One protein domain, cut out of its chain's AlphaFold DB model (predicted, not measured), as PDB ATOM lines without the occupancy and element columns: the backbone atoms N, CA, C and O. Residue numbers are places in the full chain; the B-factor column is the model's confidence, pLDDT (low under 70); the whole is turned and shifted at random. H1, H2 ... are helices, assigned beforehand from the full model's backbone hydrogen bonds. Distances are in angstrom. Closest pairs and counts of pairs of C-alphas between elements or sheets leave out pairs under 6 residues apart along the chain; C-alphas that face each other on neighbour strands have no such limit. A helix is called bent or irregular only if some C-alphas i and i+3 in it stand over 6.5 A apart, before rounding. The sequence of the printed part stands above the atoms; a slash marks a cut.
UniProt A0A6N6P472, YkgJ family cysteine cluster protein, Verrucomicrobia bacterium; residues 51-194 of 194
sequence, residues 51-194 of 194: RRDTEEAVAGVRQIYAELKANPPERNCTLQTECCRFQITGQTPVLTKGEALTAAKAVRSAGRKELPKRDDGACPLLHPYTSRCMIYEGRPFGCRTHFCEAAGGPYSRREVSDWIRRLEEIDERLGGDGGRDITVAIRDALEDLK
ATOM      1  N   ARG A  51     -23.829 -36.339 314.269       90.44
ATOM      2  CA  ARG A  51     -23.513 -37.125 315.468       90.44
ATOM      3  C   ARG A  51     -22.255 -36.603 316.141       90.44
ATOM      4  O   ARG A  51     -22.250 -36.424 317.355       90.44
ATOM      5  N   ARG A  52     -21.211 -36.318 315.360       93.62
ATOM      6  CA  ARG A  52     -19.968 -35.732 315.875       93.62
ATOM      7  C   ARG A  52     -20.227 -34.365 316.501       93.62
ATOM      8  O   ARG A  52     -19.789 -34.140 317.623       93.62
ATOM      9  N   ASP A  53     -21.000 -33.507 315.839       94.00
ATOM     10  CA  ASP A  53     -21.348 -32.180 316.363       94.00
ATOM     11  C   ASP A  53     -22.124 -32.278 317.682       94.00
ATOM     12  O   ASP A  53     -21.859 -31.538 318.630       94.00
ATOM     13  N   THR A  54     -23.038 -33.248 317.776       95.56
ATOM     14  CA  THR A  54     -23.780 -33.548 319.008       95.56
ATOM     15  C   THR A  54     -22.857 -34.016 320.133       95.56
ATOM     16  O   THR A  54     -22.997 -33.565 321.272       95.56
ATOM     17  N   GLU A  55     -21.913 -34.921 319.860       97.25
ATOM     18  CA  GLU A  55     -20.939 -35.364 320.866       97.25
ATOM     19  C   GLU A  55     -20.027 -34.221 321.322       97.25
ATOM     20  O   GLU A  55     -19.839 -34.036 322.525       97.25
ATOM     21  N   GLU A  56     -19.516 -33.414 320.392       97.75
ATOM     22  CA  GLU A  56     -18.676 -32.252 320.697       97.75
ATOM     23  C   GLU A  56     -19.422 -31.204 321.526       97.75
ATOM     24  O   GLU A  56     -18.869 -30.660 322.483       97.75
ATOM     25  N   ALA A  57     -20.680 -30.916 321.192       97.12
ATOM     26  CA  ALA A  57     -21.499 -29.985 321.958       97.12
ATOM     27  C   ALA A  57     -21.755 -30.493 323.382       97.12
ATOM     28  O   ALA A  57     -21.579 -29.750 324.346       97.12
ATOM     29  N   VAL A  58     -22.103 -31.775 323.535       98.06
ATOM     30  CA  VAL A  58     -22.302 -32.393 324.854       98.06
ATOM     31  C   VAL A  58     -21.010 -32.383 325.670       98.06
ATOM     32  O   VAL A  58     -21.047 -32.117 326.873       98.06
ATOM     33  N   ALA A  59     -19.864 -32.650 325.043       98.31
ATOM     34  CA  ALA A  59     -18.566 -32.555 325.700       98.31
ATOM     35  C   ALA A  59     -18.279 -31.118 326.171       98.31
ATOM     36  O   ALA A  59     -17.915 -30.927 327.331       98.31
ATOM     37  N   GLY A  60     -18.532 -30.116 325.324       98.31
ATOM     38  CA  GLY A  60     -18.358 -28.700 325.663       98.31
ATOM     39  C   GLY A  60     -19.234 -28.244 326.835       98.31
ATOM     40  O   GLY A  60     -18.742 -27.608 327.766       98.31
ATOM     41  N   VAL A  61     -20.512 -28.635 326.855       98.44
ATOM     42  CA  VAL A  61     -21.421 -28.330 327.977       98.44
ATOM     43  C   VAL A  61     -20.960 -29.007 329.268       98.44
ATOM     44  O   VAL A  61     -20.945 -28.387 330.332       98.44
ATOM     45  N   ARG A  62     -20.539 -30.276 329.203       97.94
ATOM     46  CA  ARG A  62     -20.005 -30.987 330.376       97.94
ATOM     47  C   ARG A  62     -18.740 -30.331 330.915       97.94
ATOM     48  O   ARG A  62     -18.584 -30.260 332.131       97.94
ATOM     49  N   GLN A  63     -17.875 -29.839 330.034       97.81
ATOM     50  CA  GLN A  63     -16.689 -29.089 330.424       97.81
ATOM     51  C   GLN A  63     -17.070 -27.796 331.159       97.81
ATOM     52  O   GLN A  63     -16.575 -27.564 332.258       97.81
ATOM     53  N   ILE A  64     -18.013 -27.012 330.626       96.88
ATOM     54  CA  ILE A  64     -18.557 -25.818 331.300       96.88
ATOM     55  C   ILE A  64     -19.068 -26.165 332.707       96.88
ATOM     56  O   ILE A  64     -18.747 -25.491 333.683       96.88
ATOM     57  N   TYR A  65     -19.824 -27.255 332.844       95.75
ATOM     58  CA  TYR A  65     -20.331 -27.689 334.147       95.75
ATOM     59  C   TYR A  65     -19.242 -28.164 335.107       95.75
ATOM     60  O   TYR A  65     -19.382 -27.968 336.316       95.75
ATOM     61  N   ALA A  66     -18.185 -28.793 334.599       95.12
ATOM     62  CA  ALA A  66     -17.043 -29.202 335.404       95.12
ATOM     63  C   ALA A  66     -16.276 -27.982 335.927       95.12
ATOM     64  O   ALA A  66     -15.965 -27.921 337.114       95.12
ATOM     65  N   GLU A  67     -16.044 -26.984 335.075       94.44
ATOM     66  CA  GLU A  67     -15.359 -25.750 335.456       94.44
ATOM     67  C   GLU A  67     -16.186 -24.928 336.466       94.44
ATOM     68  O   GLU A  67     -15.635 -24.443 337.458       94.44
ATOM     69  N   LEU A  68     -17.515 -24.865 336.296       91.19
ATOM     70  CA  LEU A  68     -18.435 -24.278 337.280       91.19
ATOM     71  C   LEU A  68     -18.394 -25.021 338.627       91.19
ATOM     72  O   LEU A  68     -18.454 -24.400 339.683       91.19
ATOM     73  N   LYS A  69     -18.308 -26.358 338.608       89.56
ATOM     74  CA  LYS A  69     -18.207 -27.181 339.826       89.56
ATOM     75  C   LYS A  69     -16.862 -27.005 340.535       89.56
ATOM     76  O   LYS A  69     -16.820 -27.139 341.752       89.56
ATOM     77  N   ALA A  70     -15.789 -26.744 339.788       91.56
ATOM     78  CA  ALA A  70     -14.455 -26.496 340.331       91.56
ATOM     79  C   ALA A  70     -14.320 -25.098 340.951       91.56
ATOM     80  O   ALA A  70     -13.540 -24.922 341.881       91.56
ATOM     81  N   ASN A  71     -15.110 -24.131 340.475       84.75
ATOM     82  CA  ASN A  71     -15.125 -22.758 340.977       84.75
ATOM     83  C   ASN A  71     -16.540 -22.363 341.430       84.75
ATOM     84  O   ASN A  71     -17.145 -21.460 340.842       84.75
ATOM     85  N   PRO A  72     -17.121 -23.059 342.427       79.31
ATOM     86  CA  PRO A  72     -18.445 -22.713 342.896       79.31
ATOM     87  C   PRO A  72     -18.351 -21.414 343.712       79.31
ATOM     88  O   PRO A  72     -17.521 -21.337 344.619       79.31
ATOM     89  N   PRO A  73     -19.194 -20.403 343.451       75.06
ATOM     90  CA  PRO A  73     -19.388 -19.344 344.426       75.06
ATOM     91  C   PRO A  73     -19.997 -19.925 345.704       75.06
ATOM     92  O   PRO A  73     -20.519 -21.047 345.723       75.06
ATOM     93  N   GLU A  74     -19.903 -19.159 346.786       75.25
ATOM     94  CA  GLU A  74     -20.371 -19.581 348.100       75.25
ATOM     95  C   GLU A  74     -21.877 -19.877 348.080       75.25
ATOM     96  O   GLU A  74     -22.690 -19.044 347.681       75.25
ATOM     97  N   ARG A  75     -22.250 -21.098 348.485       77.94
ATOM     98  CA  ARG A  75     -23.642 -21.555 348.552       77.94
ATOM     99  C   ARG A  75     -23.856 -22.550 349.671       77.94
ATOM    100  O   ARG A  75     -22.998 -23.389 349.935       77.94
ATOM    101  N   ASN A  76     -25.071 -22.558 350.209       77.69
ATOM    102  CA  ASN A  76     -25.489 -23.501 351.242       77.69
ATOM    103  C   ASN A  76     -26.726 -24.311 350.815       77.69
ATOM    104  O   ASN A  76     -27.791 -24.246 351.422       77.69
ATOM    105  N   CYS A  77     -26.619 -25.053 349.707       81.25
ATOM    106  CA  CYS A  77     -27.724 -25.896 349.242       81.25
ATOM    107  C   CYS A  77     -27.900 -27.123 350.149       81.25
ATOM    108  O   CYS A  77     -27.116 -28.067 350.084       81.25
ATOM    109  N   THR A  78     -28.986 -27.153 350.924       84.19
ATOM    110  CA  THR A  78     -29.340 -28.269 351.825       84.19
ATOM    111  C   THR A  78     -30.276 -29.305 351.184       84.19
ATOM    112  O   THR A  78     -30.874 -30.119 351.878       84.19
ATOM    113  N   LEU A  79     -30.399 -29.298 349.848       83.81
ATOM    114  CA  LEU A  79     -31.199 -30.254 349.062       83.81
ATOM    115  C   LEU A  79     -32.706 -30.284 349.404       83.81
ATOM    116  O   LEU A  79     -33.352 -31.312 349.224       83.81
ATOM    117  N   GLN A  80     -33.290 -29.151 349.808       85.69
ATOM    118  CA  GLN A  80     -34.732 -29.041 350.113       85.69
ATOM    119  C   GLN A  80     -35.645 -29.245 348.892       85.69
ATOM    120  O   GLN A  80     -36.822 -29.555 349.029       85.69
ATOM    121  N   THR A  81     -35.111 -29.091 347.676       89.25
ATOM    122  CA  THR A  81     -35.794 -29.340 346.384       89.25
ATOM    123  C   THR A  81     -37.004 -28.462 346.068       89.25
ATOM    124  O   THR A  81     -37.673 -28.681 345.060       89.25
ATOM    125  N   GLU A  82     -37.229 -27.403 346.844       88.94
ATOM    126  CA  GLU A  82     -38.216 -26.361 346.541       88.94
ATOM    127  C   GLU A  82     -37.980 -25.733 345.157       88.94
ATOM    128  O   GLU A  82     -38.914 -25.591 344.376       88.94
ATOM    129  N   CYS A  83     -36.716 -25.513 344.777       88.94
ATOM    130  CA  CYS A  83     -36.319 -25.027 343.449       88.94
ATOM    131  C   CYS A  83     -36.721 -25.947 342.277       88.94
ATOM    132  O   CYS A  83     -36.625 -25.559 341.117       88.94
ATOM    133  N   CYS A  84     -37.138 -27.189 342.551       92.06
ATOM    134  CA  CYS A  84     -37.667 -28.117 341.551       92.06
ATOM    135  C   CYS A  84     -39.200 -28.060 341.441       92.06
ATOM    136  O   CYS A  84     -39.770 -28.790 340.632       92.06
ATOM    137  N   ARG A  85     -39.885 -27.240 342.245       92.06
ATOM    138  CA  ARG A  85     -41.341 -27.051 342.222       92.06
ATOM    139  C   ARG A  85     -41.679 -25.819 341.378       92.06
ATOM    140  O   ARG A  85     -41.939 -24.744 341.912       92.06
ATOM    141  N   PHE A  86     -41.641 -25.961 340.054       92.31
ATOM    142  CA  PHE A  86     -41.742 -24.834 339.113       92.31
ATOM    143  C   PHE A  86     -43.031 -24.028 339.272       92.31
ATOM    144  O   PHE A  86     -42.987 -22.806 339.317       92.31
ATOM    145  N   GLN A  87     -44.169 -24.700 339.454       91.56
ATOM    146  CA  GLN A  87     -45.445 -24.012 339.655       91.56
ATOM    147  C   GLN A  87     -45.499 -23.200 340.961       91.56
ATOM    148  O   GLN A  87     -46.148 -22.161 340.998       91.56
ATOM    149  N   ILE A  88     -44.817 -23.653 342.017       90.44
ATOM    150  CA  ILE A  88     -44.775 -22.945 343.309       90.44
ATOM    151  C   ILE A  88     -43.814 -21.758 343.228       90.44
ATOM    152  O   ILE A  88     -44.136 -20.660 343.663       90.44
ATOM    153  N   THR A  89     -42.633 -21.985 342.656       88.31
ATOM    154  CA  THR A  89     -41.572 -20.973 342.563       88.31
ATOM    155  C   THR A  89     -41.818 -19.942 341.462       88.31
ATOM    156  O   THR A  89     -41.207 -18.879 341.482       88.31
ATOM    157  N   GLY A  90     -42.670 -20.250 340.479       89.88
ATOM    158  CA  GLY A  90     -42.855 -19.435 339.274       89.88
ATOM    159  C   GLY A  90     -41.617 -19.395 338.373       89.88
ATOM    160  O   GLY A  90     -41.527 -18.549 337.485       89.88
ATOM    161  N   GLN A  91     -40.646 -20.279 338.610       88.94
ATOM    162  CA  GLN A  91     -39.356 -20.280 337.938       88.94
ATOM    163  C   GLN A  91     -39.120 -21.612 337.229       88.94
ATOM    164  O   GLN A  91     -39.129 -22.674 337.854       88.94
ATOM    165  N   THR A  92     -38.836 -21.542 335.928       92.19
ATOM    166  CA  THR A  92     -38.503 -22.718 335.119       92.19
ATOM    167  C   THR A  92     -37.165 -22.513 334.404       92.19
ATOM    168  O   THR A  92     -36.975 -21.481 333.755       92.19
ATOM    169  N   PRO A  93     -36.224 -23.474 334.488       93.12
ATOM    170  CA  PRO A  93     -35.001 -23.440 333.699       93.12
ATOM    171  C   PRO A  93     -35.295 -23.389 332.206       93.12
ATOM    172  O   PRO A  93     -36.065 -24.203 331.693       93.12
ATOM    173  N   VAL A  94     -34.596 -22.492 331.517       94.69
ATOM    174  CA  VAL A  94     -34.449 -22.537 330.065       94.69
ATOM    175  C   VAL A  94     -33.112 -23.170 329.703       94.69
ATOM    176  O   VAL A  94     -32.124 -22.985 330.414       94.69
ATOM    177  N   LEU A  95     -33.108 -23.960 328.636       97.44
ATOM    178  CA  LEU A  95     -31.967 -24.728 328.155       97.44
ATOM    179  C   LEU A  95     -31.675 -24.338 326.712       97.44
ATOM    180  O   LEU A  95     -32.582 -24.321 325.878       97.44
ATOM    181  N   THR A  96     -30.401 -24.121 326.416       98.25
ATOM    182  CA  THR A  96     -29.893 -24.182 325.039       98.25
ATOM    183  C   THR A  96     -29.993 -25.611 324.488       98.25
ATOM    184  O   THR A  96     -30.125 -26.591 325.232       98.25
ATOM    185  N   LYS A  97     -29.890 -25.777 323.170       98.31
ATOM    186  CA  LYS A  97     -29.885 -27.075 322.487       98.31
ATOM    187  C   LYS A  97     -28.761 -27.985 322.987       98.31
ATOM    188  O   LYS A  97     -28.997 -29.167 323.231       98.31
ATOM    189  N   GLY A  98     -27.567 -27.440 323.224       98.19
ATOM    190  CA  GLY A  98     -26.449 -28.195 323.802       98.19
ATOM    191  C   GLY A  98     -26.755 -28.723 325.208       98.19
ATOM    192  O   GLY A  98     -26.472 -29.883 325.531       98.19
ATOM    193  N   GLU A  99     -27.382 -27.900 326.053       98.50
ATOM    194  CA  GLU A  99     -27.820 -28.323 327.386       98.50
ATOM    195  C   GLU A  99     -28.919 -29.381 327.319       98.50
ATOM    196  O   GLU A  99     -28.872 -30.359 328.066       98.50
ATOM    197  N   ALA A 100     -29.874 -29.217 326.404       98.31
ATOM    198  CA  ALA A 100     -30.960 -30.160 326.183       98.31
ATOM    199  C   ALA A 100     -30.441 -31.544 325.773       98.31
ATOM    200  O   ALA A 100     -30.830 -32.541 326.378       98.31
ATOM    201  N   LEU A 101     -29.494 -31.611 324.830       98.31
ATOM    202  CA  LEU A 101     -28.827 -32.855 324.423       98.31
ATOM    203  C   LEU A 101     -28.060 -33.495 325.588       98.31
ATOM    204  O   LEU A 101     -28.101 -34.713 325.783       98.31
ATOM    205  N   THR A 102     -27.397 -32.677 326.407       98.50
ATOM    206  CA  THR A 102     -26.668 -33.145 327.594       98.50
ATOM    207  C   THR A 102     -27.614 -33.751 328.634       98.50
ATOM    208  O   THR A 102     -27.358 -34.846 329.145       98.50
ATOM    209  N   ALA A 103     -28.729 -33.075 328.922       98.19
ATOM    210  CA  ALA A 103     -29.753 -33.558 329.838       98.19
ATOM    211  C   ALA A 103     -30.476 -34.798 329.286       98.19
ATOM    212  O   ALA A 103     -30.658 -35.767 330.021       98.19
ATOM    213  N   ALA A 104     -30.811 -34.832 327.995       98.06
ATOM    214  CA  ALA A 104     -31.424 -35.985 327.337       98.06
ATOM    215  C   ALA A 104     -30.528 -37.232 327.413       98.06
ATOM    216  O   ALA A 104     -30.997 -38.312 327.777       98.06
ATOM    217  N   LYS A 105     -29.215 -37.089 327.186       97.75
ATOM    218  CA  LYS A 105     -28.255 -38.181 327.419       97.75
ATOM    219  C   LYS A 105     -28.247 -38.642 328.872       97.75
ATOM    220  O   LYS A 105     -28.223 -39.843 329.115       97.75
ATOM    221  N   ALA A 106     -28.320 -37.727 329.838       97.88
ATOM    222  CA  ALA A 106     -28.413 -38.101 331.247       97.88
ATOM    223  C   ALA A 106     -29.722 -38.848 331.570       97.88
ATOM    224  O   ALA A 106     -29.699 -39.812 332.333       97.88
ATOM    225  N   VAL A 107     -30.847 -38.471 330.949       97.75
ATOM    226  CA  VAL A 107     -32.125 -39.201 331.054       97.75
ATOM    227  C   VAL A 107     -31.982 -40.628 330.515       97.75
ATOM    228  O   VAL A 107     -32.397 -41.577 331.185       97.75
ATOM    229  N   ARG A 108     -31.327 -40.795 329.358       96.88
ATOM    230  CA  ARG A 108     -31.022 -42.114 328.775       96.88
ATOM    231  C   ARG A 108     -30.126 -42.945 329.690       96.88
ATOM    232  O   ARG A 108     -30.447 -44.101 329.956       96.88
ATOM    233  N   SER A 109     -29.060 -42.355 330.232       96.38
ATOM    234  CA  SER A 109     -28.174 -43.012 331.204       96.38
ATOM    235  C   SER A 109     -28.895 -43.397 332.499       96.38
ATOM    236  O   SER A 109     -28.537 -44.392 333.118       96.38
ATOM    237  N   ALA A 110     -29.944 -42.667 332.882       95.31
ATOM    238  CA  ALA A 110     -30.827 -43.013 333.994       95.31
ATOM    239  C   ALA A 110     -31.880 -44.087 333.635       95.31
ATOM    240  O   ALA A 110     -32.841 -44.273 334.387       95.31
ATOM    241  N   GLY A 111     -31.742 -44.764 332.487       95.31
ATOM    242  CA  GLY A 111     -32.593 -45.878 332.057       95.31
ATOM    243  C   GLY A 111     -33.937 -45.468 331.451       95.31
ATOM    244  O   GLY A 111     -34.836 -46.299 331.347       95.31
ATOM    245  N   ARG A 112     -34.112 -44.197 331.067       94.62
ATOM    246  CA  ARG A 112     -35.393 -43.662 330.582       94.62
ATOM    247  C   ARG A 112     -35.309 -43.256 329.120       94.62
ATOM    248  O   ARG A 112     -34.302 -42.720 328.672       94.62
ATOM    249  N   LYS A 113     -36.386 -43.501 328.372       95.00
ATOM    250  CA  LYS A 113     -36.494 -43.113 326.955       95.00
ATOM    251  C   LYS A 113     -37.269 -41.813 326.737       95.00
ATOM    252  O   LYS A 113     -37.114 -41.196 325.693       95.00
ATOM    253  N   GLU A 114     -38.064 -41.419 327.724       95.56
ATOM    254  CA  GLU A 114     -38.941 -40.252 327.718       95.56
ATOM    255  C   GLU A 114     -38.925 -39.573 329.095       95.56
ATOM    256  O   GLU A 114     -38.496 -40.169 330.093       95.56
ATOM    257  N   LEU A 115     -39.384 -38.321 329.153       94.25
ATOM    258  CA  LEU A 115     -39.591 -37.630 330.422       94.25
ATOM    259  C   LEU A 115     -40.793 -38.227 331.171       94.25
ATOM    260  O   LEU A 115     -41.843 -38.435 330.561       94.25
ATOM    261  N   PRO A 116     -40.687 -38.453 332.493       91.94
ATOM    262  CA  PRO A 116     -41.837 -38.829 333.306       91.94
ATOM    263  C   PRO A 116     -42.937 -37.771 333.232       91.94
ATOM    264  O   PRO A 116     -42.673 -36.576 333.374       91.94
ATOM    265  N   LYS A 117     -44.180 -38.210 333.044       90.00
ATOM    266  CA  LYS A 117     -45.341 -37.320 333.114       90.00
ATOM    267  C   LYS A 117     -45.583 -36.915 334.566       90.00
ATOM    268  O   LYS A 117     -45.494 -37.754 335.462       90.00
ATOM    269  N   ARG A 118     -45.890 -35.637 334.775       88.19
ATOM    270  CA  ARG A 118     -46.291 -35.069 336.063       88.19
ATOM    271  C   ARG A 118     -47.379 -34.029 335.839       88.19
ATOM    272  O   ARG A 118     -47.354 -33.325 334.833       88.19
ATOM    273  N   ASP A 119     -48.302 -33.950 336.781       88.88
ATOM    274  CA  ASP A 119     -49.432 -33.020 336.837       88.88
ATOM    275  C   ASP A 119     -49.325 -32.034 338.015       88.88
ATOM    276  O   ASP A 119     -50.033 -31.034 338.049       88.88
ATOM    277  N   ASP A 120     -48.387 -32.259 338.937       90.25
ATOM    278  CA  ASP A 120     -48.150 -31.430 340.127       90.25
ATOM    279  C   ASP A 120     -47.301 -30.170 339.873       90.25
ATOM    280  O   ASP A 120     -46.863 -29.511 340.818       90.25
ATOM    281  N   GLY A 121     -47.004 -29.862 338.606       90.25
ATOM    282  CA  GLY A 121     -46.219 -28.685 338.217       90.25
ATOM    283  C   GLY A 121     -44.762 -28.695 338.699       90.25
ATOM    284  O   GLY A 121     -44.087 -27.663 338.658       90.25
ATOM    285  N   ALA A 122     -44.257 -29.836 339.181       93.62
ATOM    286  CA  ALA A 122     -42.857 -30.010 339.546       93.62
ATOM    287  C   ALA A 122     -42.006 -30.442 338.345       93.62
ATOM    288  O   ALA A 122     -42.502 -30.932 337.330       93.62
ATOM    289  N   CYS A 123     -40.688 -30.320 338.491       94.38
ATOM    290  CA  CYS A 123     -39.730 -30.811 337.516       94.38
ATOM    291  C   CYS A 123     -39.994 -32.297 337.201       94.38
ATOM    292  O   CYS A 123     -39.960 -33.123 338.122       94.38
ATOM    293  N   PRO A 124     -40.153 -32.681 335.917       95.50
ATOM    294  CA  PRO A 124     -40.310 -34.082 335.502       95.50
ATOM    295  C   PRO A 124     -39.190 -35.009 335.996       95.50
ATOM    296  O   PRO A 124     -39.356 -36.223 336.101       95.50
ATOM    297  N   LEU A 125     -38.027 -34.429 336.302       95.75
ATOM    298  CA  LEU A 125     -36.817 -35.126 336.721       95.75
ATOM    299  C   LEU A 125     -36.642 -35.191 338.245       95.75
ATOM    300  O   LEU A 125     -35.651 -35.754 338.716       95.75
ATOM    301  N   LEU A 126     -37.586 -34.654 339.021       94.94
ATOM    302  CA  LEU A 126     -37.645 -34.836 340.468       94.94
ATOM    303  C   LEU A 126     -38.250 -36.210 340.784       94.94
ATOM    304  O   LEU A 126     -39.370 -36.518 340.376       94.94
ATOM    305  N   HIS A 127     -37.516 -37.049 341.510       92.50
ATOM    306  CA  HIS A 127     -38.009 -38.367 341.892       92.50
ATOM    307  C   HIS A 127     -39.168 -38.235 342.898       92.50
ATOM    308  O   HIS A 127     -38.987 -37.591 343.932       92.50
ATOM    309  N   PRO A 128     -40.338 -38.856 342.655       90.00
ATOM    310  CA  PRO A 128     -41.539 -38.634 343.468       90.00
ATOM    311  C   PRO A 128     -41.398 -39.091 344.926       90.00
ATOM    312  O   PRO A 128     -41.987 -38.477 345.804       90.00
ATOM    313  N   TYR A 129     -40.597 -40.129 345.190       89.31
ATOM    314  CA  TYR A 129     -40.475 -40.715 346.534       89.31
ATOM    315  C   TYR A 129     -39.243 -40.266 347.319       89.31
ATOM    316  O   TYR A 129     -39.227 -40.336 348.539       89.31
ATOM    317  N   THR A 130     -38.181 -39.856 346.627       91.06
ATOM    318  CA  THR A 130     -36.895 -39.539 347.275       91.06
ATOM    319  C   THR A 130     -36.599 -38.051 347.231       91.06
ATOM    320  O   THR A 130     -35.620 -37.615 347.826       91.06
ATOM    321  N   SER A 131     -37.393 -37.284 346.475       89.25
ATOM    322  CA  SER A 131     -37.159 -35.872 346.187       89.25
ATOM    323  C   SER A 131     -35.753 -35.595 345.643       89.25
ATOM    324  O   SER A 131     -35.256 -34.486 345.731       89.25
ATOM    325  N   ARG A 132     -35.073 -36.583 345.045       91.06
ATOM    326  CA  ARG A 132     -33.758 -36.383 344.418       91.06
ATOM    327  C   ARG A 132     -33.911 -36.172 342.919       91.06
ATOM    328  O   ARG A 132     -34.767 -36.777 342.278       91.06
ATOM    329  N   CYS A 133     -33.047 -35.344 342.337       93.00
ATOM    330  CA  CYS A 133     -32.968 -35.216 340.883       93.00
ATOM    331  C   CYS A 133     -32.461 -36.532 340.272       93.00
ATOM    332  O   CYS A 133     -31.376 -37.001 340.618       93.00
ATOM    333  N   MET A 134     -33.224 -37.101 339.339       95.38
ATOM    334  CA  MET A 134     -32.889 -38.359 338.659       95.38
ATOM    335  C   MET A 134     -31.695 -38.228 337.708       95.38
ATOM    336  O   MET A 134     -31.056 -39.225 337.391       95.38
ATOM    337  N   ILE A 135     -31.372 -37.004 337.285       95.69
ATOM    338  CA  ILE A 135     -30.212 -36.692 336.444       95.69
ATOM    339  C   ILE A 135     -29.266 -35.714 337.145       95.69
ATOM    340  O   ILE A 135     -28.818 -34.746 336.544       95.69
ATOM    341  N   TYR A 136     -28.975 -35.931 338.434       91.88
ATOM    342  CA  TYR A 136     -28.219 -34.984 339.269       91.88
ATOM    343  C   TYR A 136     -26.948 -34.444 338.574       91.88
ATOM    344  O   TYR A 136     -26.792 -33.231 338.449       91.88
ATOM    345  N   GLU A 137     -26.081 -35.299 338.032       90.00
ATOM    346  CA  GLU A 137     -24.877 -34.837 337.316       90.00
ATOM    347  C   GLU A 137     -25.184 -34.143 335.976       90.00
ATOM    348  O   GLU A 137     -24.423 -33.284 335.539       90.00
ATOM    349  N   GLY A 138     -26.323 -34.454 335.354       93.06
ATOM    350  CA  GLY A 138     -26.822 -33.851 334.113       93.06
ATOM    351  C   GLY A 138     -27.705 -32.614 334.306       93.06
ATOM    352  O   GLY A 138     -28.343 -32.187 333.347       93.06
ATOM    353  N   ARG A 139     -27.775 -32.040 335.519       93.88
ATOM    354  CA  ARG A 139     -28.568 -30.828 335.781       93.88
ATOM    355  C   ARG A 139     -28.183 -29.689 334.819       93.88
ATOM    356  O   ARG A 139     -26.982 -29.422 334.695       93.88
ATOM    357  N   PRO A 140     -29.163 -29.004 334.208       95.31
ATOM    358  CA  PRO A 140     -28.936 -27.825 333.371       95.31
ATOM    359  C   PRO A 140     -28.260 -26.663 334.099       95.31
ATOM    360  O   PRO A 140     -28.267 -26.626 335.335       95.31
ATOM    361  N   PHE A 141     -27.742 -25.688 333.350       94.88
ATOM    362  CA  PHE A 141     -27.051 -24.525 333.902       94.88
ATOM    363  C   PHE A 141     -27.924 -23.765 334.897       94.88
ATOM    364  O   PHE A 141     -27.511 -23.550 336.036       94.88
ATOM    365  N   GLY A 142     -29.173 -23.460 334.533       91.88
ATOM    366  CA  GLY A 142     -30.092 -22.739 335.415       91.88
ATOM    367  C   GLY A 142     -30.319 -23.443 336.763       91.88
ATOM    368  O   GLY A 142     -30.291 -22.802 337.813       91.88
ATOM    369  N   CYS A 143     -30.430 -24.778 336.775       90.62
ATOM    370  CA  CYS A 143     -30.541 -25.570 338.011       90.62
ATOM    371  C   CYS A 143     -29.295 -25.484 338.904       90.62
ATOM    372  O   CYS A 143     -29.369 -25.782 340.096       90.62
ATOM    373  N   ARG A 144     -28.139 -25.126 338.337       89.75
ATOM    374  CA  ARG A 144     -26.883 -24.948 339.073       89.75
ATOM    375  C   ARG A 144     -26.738 -23.536 339.617       89.75
ATOM    376  O   ARG A 144     -26.121 -23.397 340.664       89.75
ATOM    377  N   THR A 145     -27.312 -22.527 338.963       86.94
ATOM    378  CA  THR A 145     -26.943 -21.124 339.206       86.94
ATOM    379  C   THR A 145     -28.087 -20.195 339.625       86.94
ATOM    380  O   THR A 145     -27.806 -19.190 340.260       86.94
ATOM    381  N   HIS A 146     -29.362 -20.490 339.346       73.62
ATOM    382  CA  HIS A 146     -30.416 -19.462 339.481       73.62
ATOM    383  C   HIS A 146     -31.531 -19.768 340.492       73.62
ATOM    384  O   HIS A 146     -32.054 -18.849 341.104       73.62
ATOM    385  N   PHE A 147     -31.909 -21.029 340.704       67.06
ATOM    386  CA  PHE A 147     -33.258 -21.305 341.234       67.06
ATOM    387  C   PHE A 147     -33.390 -21.535 342.747       67.06
ATOM    388  O   PHE A 147     -34.484 -21.838 343.207       67.06
ATOM    389  N   CYS A 148     -32.318 -21.475 343.543       78.62
ATOM    390  CA  CYS A 148     -32.407 -21.846 344.963       78.62
ATOM    391  C   CYS A 148     -32.116 -20.665 345.889       78.62
ATOM    392  O   CYS A 148     -30.962 -20.446 346.256       78.62
ATOM    393  N   GLU A 149     -33.183 -19.968 346.290       80.88
ATOM    394  CA  GLU A 149     -33.146 -18.861 347.257       80.88
ATOM    395  C   GLU A 149     -32.522 -19.299 348.584       80.88
ATOM    396  O   GLU A 149     -31.532 -18.729 349.033       80.88
ATOM    397  N   ALA A 150     -32.992 -20.424 349.129       79.19
ATOM    398  CA  ALA A 150     -32.470 -21.012 350.361       79.19
ATOM    399  C   ALA A 150     -30.967 -21.364 350.311       79.19
ATOM    400  O   ALA A 150     -30.338 -21.510 351.355       79.19
ATOM    401  N   ALA A 151     -30.382 -21.511 349.116       81.44
ATOM    402  CA  ALA A 151     -28.959 -21.796 348.942       81.44
ATOM    403  C   ALA A 151     -28.093 -20.537 348.755       81.44
ATOM    404  O   ALA A 151     -26.915 -20.690 348.424       81.44
ATOM    405  N   GLY A 152     -28.659 -19.337 348.927       81.56
ATOM    406  CA  GLY A 152     -27.979 -18.053 348.717       81.56
ATOM    407  C   GLY A 152     -28.440 -17.283 347.476       81.56
ATOM    408  O   GLY A 152     -27.733 -16.383 347.037       81.56
ATOM    409  N   GLY A 153     -29.595 -17.629 346.899       83.94
ATOM    410  CA  GLY A 153     -30.159 -16.895 345.763       83.94
ATOM    411  C   GLY A 153     -29.534 -17.217 344.398       83.94
ATOM    412  O   GLY A 153     -28.755 -18.175 344.256       83.94
ATOM    413  N   PRO A 154     -29.938 -16.463 343.357       87.06
ATOM    414  CA  PRO A 154     -29.362 -16.551 342.023       87.06
ATOM    415  C   PRO A 154     -27.960 -15.943 341.981       87.06
ATOM    416  O   PRO A 154     -27.663 -14.964 342.662       87.06
ATOM    417  N   TYR A 155     -27.109 -16.488 341.116       88.69
ATOM    418  CA  TYR A 155     -25.777 -15.934 340.884       88.69
ATOM    419  C   TYR A 155     -25.921 -14.559 340.236       88.69
ATOM    420  O   TYR A 155     -26.828 -14.337 339.423       88.69
ATOM    421  N   SER A 156     -25.005 -13.639 340.534       88.69
ATOM    422  CA  SER A 156     -25.004 -12.359 339.838       88.69
ATOM    423  C   SER A 156     -24.710 -12.582 338.358       88.69
ATOM    424  O   SER A 156     -23.917 -13.449 337.982       88.69
ATOM    425  N   ARG A 157     -25.305 -11.754 337.491       87.75
ATOM    426  CA  ARG A 157     -25.086 -11.857 336.041       87.75
ATOM    427  C   ARG A 157     -23.595 -11.875 335.698       87.75
ATOM    428  O   ARG A 157     -23.185 -12.659 334.854       87.75
ATOM    429  N   ARG A 158     -22.786 -11.065 336.389       89.62
ATOM    430  CA  ARG A 158     -21.336 -10.969 336.178       89.62
ATOM    431  C   ARG A 158     -20.607 -12.291 336.431       89.62
ATOM    432  O   ARG A 158     -19.698 -12.605 335.677       89.62
ATOM    433  N   GLU A 159     -21.010 -13.058 337.441       88.12
ATOM    434  CA  GLU A 159     -20.391 -14.351 337.774       88.12
ATOM    435  C   GLU A 159     -20.705 -15.442 336.745       88.12
ATOM    436  O   GLU A 159     -19.949 -16.402 336.602       88.12
ATOM    437  N   VAL A 160     -21.822 -15.309 336.022       90.75
ATOM    438  CA  VAL A 160     -22.296 -16.327 335.073       90.75
ATOM    439  C   VAL A 160     -22.149 -15.948 333.602       90.75
ATOM    440  O   VAL A 160     -22.278 -16.829 332.756       90.75
ATOM    441  N   SER A 161     -21.862 -14.684 333.281       93.12
ATOM    442  CA  SER A 161     -21.824 -14.178 331.900       93.12
ATOM    443  C   SER A 161     -20.911 -14.983 330.976       93.12
ATOM    444  O   SER A 161     -21.316 -15.298 329.859       93.12
ATOM    445  N   ASP A 162     -19.711 -15.358 331.430       94.44
ATOM    446  CA  ASP A 162     -18.764 -16.109 330.595       94.44
ATOM    447  C   ASP A 162     -19.273 -17.516 330.261       94.44
ATOM    448  O   ASP A 162     -19.115 -17.990 329.135       94.44
ATOM    449  N   TRP A 163     -19.935 -18.173 331.216       95.06
ATOM    450  CA  TRP A 163     -20.563 -19.477 331.002       95.06
ATOM    451  C   TRP A 163     -21.754 -19.377 330.061       95.06
ATOM    452  O   TRP A 163     -21.879 -20.202 329.162       95.06
ATOM    453  N   ILE A 164     -22.597 -18.358 330.249       95.25
ATOM    454  CA  ILE A 164     -23.764 -18.107 329.398       95.25
ATOM    455  C   ILE A 164     -23.318 -17.915 327.949       95.25
ATOM    456  O   ILE A 164     -23.800 -18.632 327.080       95.25
ATOM    457  N   ARG A 165     -22.321 -17.055 327.704       97.31
ATOM    458  CA  ARG A 165     -21.801 -16.813 326.352       97.31
ATOM    459  C   ARG A 165     -21.282 -18.093 325.693       97.31
ATOM    460  O   ARG A 165     -21.565 -18.353 324.533       97.31
ATOM    461  N   ARG A 166     -20.553 -18.932 326.434       97.94
ATOM    462  CA  ARG A 166     -20.051 -20.215 325.908       97.94
ATOM    463  C   ARG A 166     -21.174 -21.211 325.606       97.94
ATOM    464  O   ARG A 166     -21.041 -22.010 324.684       97.94
ATOM    465  N   LEU A 167     -22.258 -21.203 326.384       98.31
ATOM    466  CA  LEU A 167     -23.439 -22.024 326.100       98.31
ATOM    467  C   LEU A 167     -24.171 -21.526 324.848       98.31
ATOM    468  O   LEU A 167     -24.564 -22.346 324.024       98.31
ATOM    469  N   GLU A 168     -24.291 -20.209 324.677       98.00
ATOM    470  CA  GLU A 168     -24.863 -19.575 323.481       98.00
ATOM    471  C   GLU A 168     -24.037 -19.902 322.224       98.00
ATOM    472  O   GLU A 168     -24.598 -20.321 321.218       98.00
ATOM    473  N   GLU A 169     -22.704 -19.864 322.297       98.19
ATOM    474  CA  GLU A 169     -21.823 -20.276 321.187       98.19
ATOM    475  C   GLU A 169     -22.025 -21.752 320.781       98.19
ATOM    476  O   GLU A 169     -21.971 -22.108 319.598       98.19
ATOM    477  N   ILE A 170     -22.260 -22.642 321.754       98.31
ATOM    478  CA  ILE A 170     -22.596 -24.049 321.477       98.31
ATOM    479  C   ILE A 170     -23.979 -24.151 320.826       98.31
ATOM    480  O   ILE A 170     -24.155 -24.955 319.908       98.31
ATOM    481  N   ASP A 171     -24.943 -23.361 321.295       98.06
ATOM    482  CA  ASP A 171     -26.299 -23.318 320.753       98.06
ATOM    483  C   ASP A 171     -26.309 -22.894 319.282       98.06
ATOM    484  O   ASP A 171     -26.817 -23.627 318.433       98.06
ATOM    485  N   GLU A 172     -25.651 -21.777 318.965       97.06
ATOM    486  CA  GLU A 172     -25.528 -21.242 317.607       97.06
ATOM    487  C   GLU A 172     -24.896 -22.260 316.655       97.06
ATOM    488  O   GLU A 172     -25.389 -22.490 315.547       97.06
ATOM    489  N   ARG A 173     -23.835 -22.948 317.098       95.75
ATOM    490  CA  ARG A 173     -23.165 -23.983 316.298       95.75
ATOM    491  C   ARG A 173     -24.079 -25.164 315.970       95.75
ATOM    492  O   ARG A 173     -23.928 -25.768 314.910       95.75
ATOM    493  N   LEU A 174     -25.014 -25.494 316.858       95.69
ATOM    494  CA  LEU A 174     -26.011 -26.544 316.643       95.69
ATOM    495  C   LEU A 174     -27.249 -26.058 315.869       95.69
ATOM    496  O   LEU A 174     -28.168 -26.858 315.650       95.69
ATOM    497  N   GLY A 175     -27.303 -24.777 315.490       95.00
ATOM    498  CA  GLY A 175     -28.496 -24.145 314.932       95.00
ATOM    499  C   GLY A 175     -29.663 -24.158 315.919       95.00
ATOM    500  O   GLY A 175     -30.765 -24.556 315.550       95.00
ATOM    501  N   GLY A 176     -29.389 -23.875 317.194       94.00
ATOM    502  CA  GLY A 176     -30.410 -23.640 318.211       94.00
ATOM    503  C   GLY A 176     -31.024 -22.242 318.102       94.00
ATOM    504  O   GLY A 176     -30.472 -21.352 317.457       94.00
ATOM    505  N   ASP A 177     -32.183 -22.077 318.738       93.25
ATOM    506  CA  ASP A 177     -32.962 -20.832 318.753       93.25
ATOM    507  C   ASP A 177     -32.888 -20.129 320.126       93.25
ATOM    508  O   ASP A 177     -33.792 -19.385 320.514       93.25
ATOM    509  N   GLY A 178     -31.840 -20.405 320.910       94.62
ATOM    510  CA  GLY A 178     -31.674 -19.921 322.275       94.62
ATOM    511  C   GLY A 178     -32.383 -20.768 323.337       94.62
ATOM    512  O   GLY A 178     -32.640 -21.966 323.182       94.62
ATOM    513  N   GLY A 179     -32.656 -20.138 324.482       95.38
ATOM    514  CA  GLY A 179     -33.201 -20.804 325.664       95.38
ATOM    515  C   GLY A 179     -34.651 -21.256 325.487       95.38
ATOM    516  O   GLY A 179     -35.542 -20.444 325.250       95.38
ATOM    517  N   ARG A 180     -34.904 -22.553 325.688       97.12
ATOM    518  CA  ARG A 180     -36.246 -23.158 325.652       97.12
ATOM    519  C   ARG A 180     -36.600 -23.803 326.985       97.12
ATOM    520  O   ARG A 180     -35.714 -24.285 327.683       97.12
ATOM    521  N   ASP A 181     -37.887 -23.841 327.326       95.56
ATOM    522  CA  ASP A 181     -38.393 -24.501 328.540       95.56
ATOM    523  C   ASP A 181     -37.803 -25.912 328.714       95.56
ATOM    524  O   ASP A 181     -37.802 -26.700 327.766       95.56
ATOM    525  N   ILE A 182     -37.328 -26.243 329.920       95.25
ATOM    526  CA  ILE A 182     -36.666 -27.522 330.227       95.25
ATOM    527  C   ILE A 182     -37.448 -28.754 329.755       95.25
ATOM    528  O   ILE A 182     -36.845 -29.715 329.274       95.25
ATOM    529  N   THR A 183     -38.775 -28.744 329.880       95.25
ATOM    530  CA  THR A 183     -39.614 -29.890 329.520       95.25
ATOM    531  C   THR A 183     -39.658 -30.052 328.009       95.25
ATOM    532  O   THR A 183     -39.481 -31.159 327.498       95.25
ATOM    533  N   VAL A 184     -39.863 -28.946 327.289       96.12
ATOM    534  CA  VAL A 184     -39.892 -28.932 325.822       96.12
ATOM    535  C   VAL A 184     -38.517 -29.290 325.265       96.12
ATOM    536  O   VAL A 184     -38.400 -30.224 324.478       96.12
ATOM    537  N   ALA A 185     -37.471 -28.619 325.744       97.75
ATOM    538  CA  ALA A 185     -36.112 -28.771 325.251       97.75
ATOM    539  C   ALA A 185     -35.598 -30.211 325.395       97.75
ATOM    540  O   ALA A 185     -35.088 -30.781 324.432       97.75
ATOM    541  N   ILE A 186     -35.756 -30.829 326.575       97.75
ATOM    542  CA  ILE A 186     -35.292 -32.207 326.801       97.75
ATOM    543  C   ILE A 186     -36.111 -33.206 325.984       97.75
ATOM    544  O   ILE A 186     -35.546 -34.176 325.485       97.75
ATOM    545  N   ARG A 187     -37.426 -33.001 325.847       97.25
ATOM    546  CA  ARG A 187     -38.270 -33.880 325.032       97.25
ATOM    547  C   ARG A 187     -37.823 -33.867 323.573       97.25
ATOM    548  O   ARG A 187     -37.603 -34.941 323.030       97.25
ATOM    549  N   ASP A 188     -37.628 -32.692 322.986       97.12
ATOM    550  CA  ASP A 188     -37.158 -32.569 321.603       97.12
ATOM    551  C   ASP A 188     -35.776 -33.221 321.439       97.12
ATOM    552  O   ASP A 188     -35.564 -34.040 320.551       97.12
ATOM    553  N   ALA A 189     -34.856 -32.967 322.376       97.31
ATOM    554  CA  ALA A 189     -33.532 -33.583 322.358       97.31
ATOM    555  C   ALA A 189     -33.568 -35.117 322.521       97.31
ATOM    556  O   ALA A 189     -32.698 -35.816 322.007       97.31
ATOM    557  N   LEU A 190     -34.550 -35.678 323.237       97.38
ATOM    558  CA  LEU A 190     -34.733 -37.130 323.337       97.38
ATOM    559  C   LEU A 190     -35.217 -37.757 322.026       97.38
ATOM    560  O   LEU A 190     -34.933 -38.944 321.823       97.38
ATOM    561  N   GLU A 191     -35.930 -36.998 321.192       95.94
ATOM    562  CA  GLU A 191     -36.332 -37.389 319.837       95.94
ATOM    563  C   GLU A 191     -35.151 -37.304 318.865       95.94
ATOM    564  O   GLU A 191     -34.912 -38.265 318.141       95.94
ATOM    565  N   ASP A 192     -34.355 -36.231 318.929       93.44
ATOM    566  CA  ASP A 192     -33.154 -36.041 318.096       93.44
ATOM    567  C   ASP A 192     -32.097 -37.147 318.294       93.44
ATOM    568  O   ASP A 192     -31.290 -37.418 317.407       93.44
ATOM    569  N   LEU A 193     -32.081 -37.781 319.473       90.81
ATOM    570  CA  LEU A 193     -31.144 -38.850 319.837       90.81
ATOM    571  C   LEU A 193     -31.633 -40.273 319.492       90.81
ATOM    572  O   LEU A 193     -30.964 -41.236 319.881       90.81
ATOM    573  N   LYS A 194     -32.802 -40.433 318.859       84.25
ATOM    574  CA  LYS A 194     -33.316 -41.747 318.426       84.25
ATOM    575  C   LYS A 194     -32.601 -42.257 317.177       84.25
ATOM    576  O   LYS A 194     -32.392 -43.490 317.131       84.25
TER     577      LYS A 194
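What this domain is: This is residues 51 to 194 of the 194 residues of the protein "YkgJ family cysteine cluster protein" of Verrucomicrobia bacterium (UniProt A0A6N6P472). Two long helices, H1 and H5, run side by side in opposite ways; H3 crosses H1 about perpendicular to it and starts at H5, its residues 97 to 99 meeting residues 167 to 171 of H5, and H6 crosses H3 in turn. Long loops with the short helices H2 and H4 make up much of the rest, H4 near the middle and H2 far out from it. The printed part has 144 residues with six named helices, in the order H1, H2, H3, H4, H5, H6, and no named strand. The class is all helix, though the named helices hold 70 of the 144 residues, under half. The whole is compact, with a radius of gyration of the C-alphas of 14.5 A and spans of 39 by 36 by 23 A.

Where its parts are: H1, residues 51 to 70, begins with C-alpha 51 at (-23.513, -37.125, 315.468) and is 28.5 A long from first to last C-alpha. H2 is residues 86 to 89, 5.2 A. H3 is residues 97 to 109, 18.2 A, with C-alpha 97 at (-29.885, -27.075, 322.487). H4 is residues 141 to 145, 6.3 A. H5 is residues 157 to 173, 23.2 A; it is irregular, with C-alphas 159 and 162 7.6 A apart, and has a kink of 32 degrees near residue 164. H6, residues 182 to 192, 15.2 A, ends with C-alpha 192 at (-33.154, -36.041, 318.096).

How they stand to each other: H3 is the hub, touching three helices. With residues 98 to 102 it touches H1, about perpendicular at 89 degrees; the closest C-alphas, of Val 58 and Thr 102, are 5.2 A apart. With residues 97 to 99 it touches H5 at 85 degrees, about perpendicular, closest at the C-alphas of Lys 97 and Asp 171, 5.5 A. It touches H6 at 76 degrees, about perpendicular, closest at the C-alphas of Ala 100 and Ile 186, 4.8 A. H1 and H5 touch at a shallow tilt of 9 degrees, opposite ways, closest at the C-alphas of Ala 57 and Ile 170, 6.1 A; H1 does so with residues 57 to 64 alone. H4 is close to H1 but not clearly touching, with the C-alphas of Tyr 65 and Phe 141 7.4 A apart. H2 touches no helix, and H1 and H6 are apart. Residues 94 to 95 pair with residues 180 to 181, antiparallel. Every O i to N i+4 pair is within hydrogen-bond range in H1, H3, H4 and H6, and 11 of 13 are in H5; H2 is too short for such a pair.

The domain as a whole: The C-alphas farthest apart, of Arg 52 and Ala 150, are 39.5 A apart. The printed part has no cut. The links H1 to H2, H3 to H4 and H4 to H5 are long, with 15, 31 and 11 residues. The mean pLDDT of the printed part is 92.3, and one residue, Phe 147, is under 70.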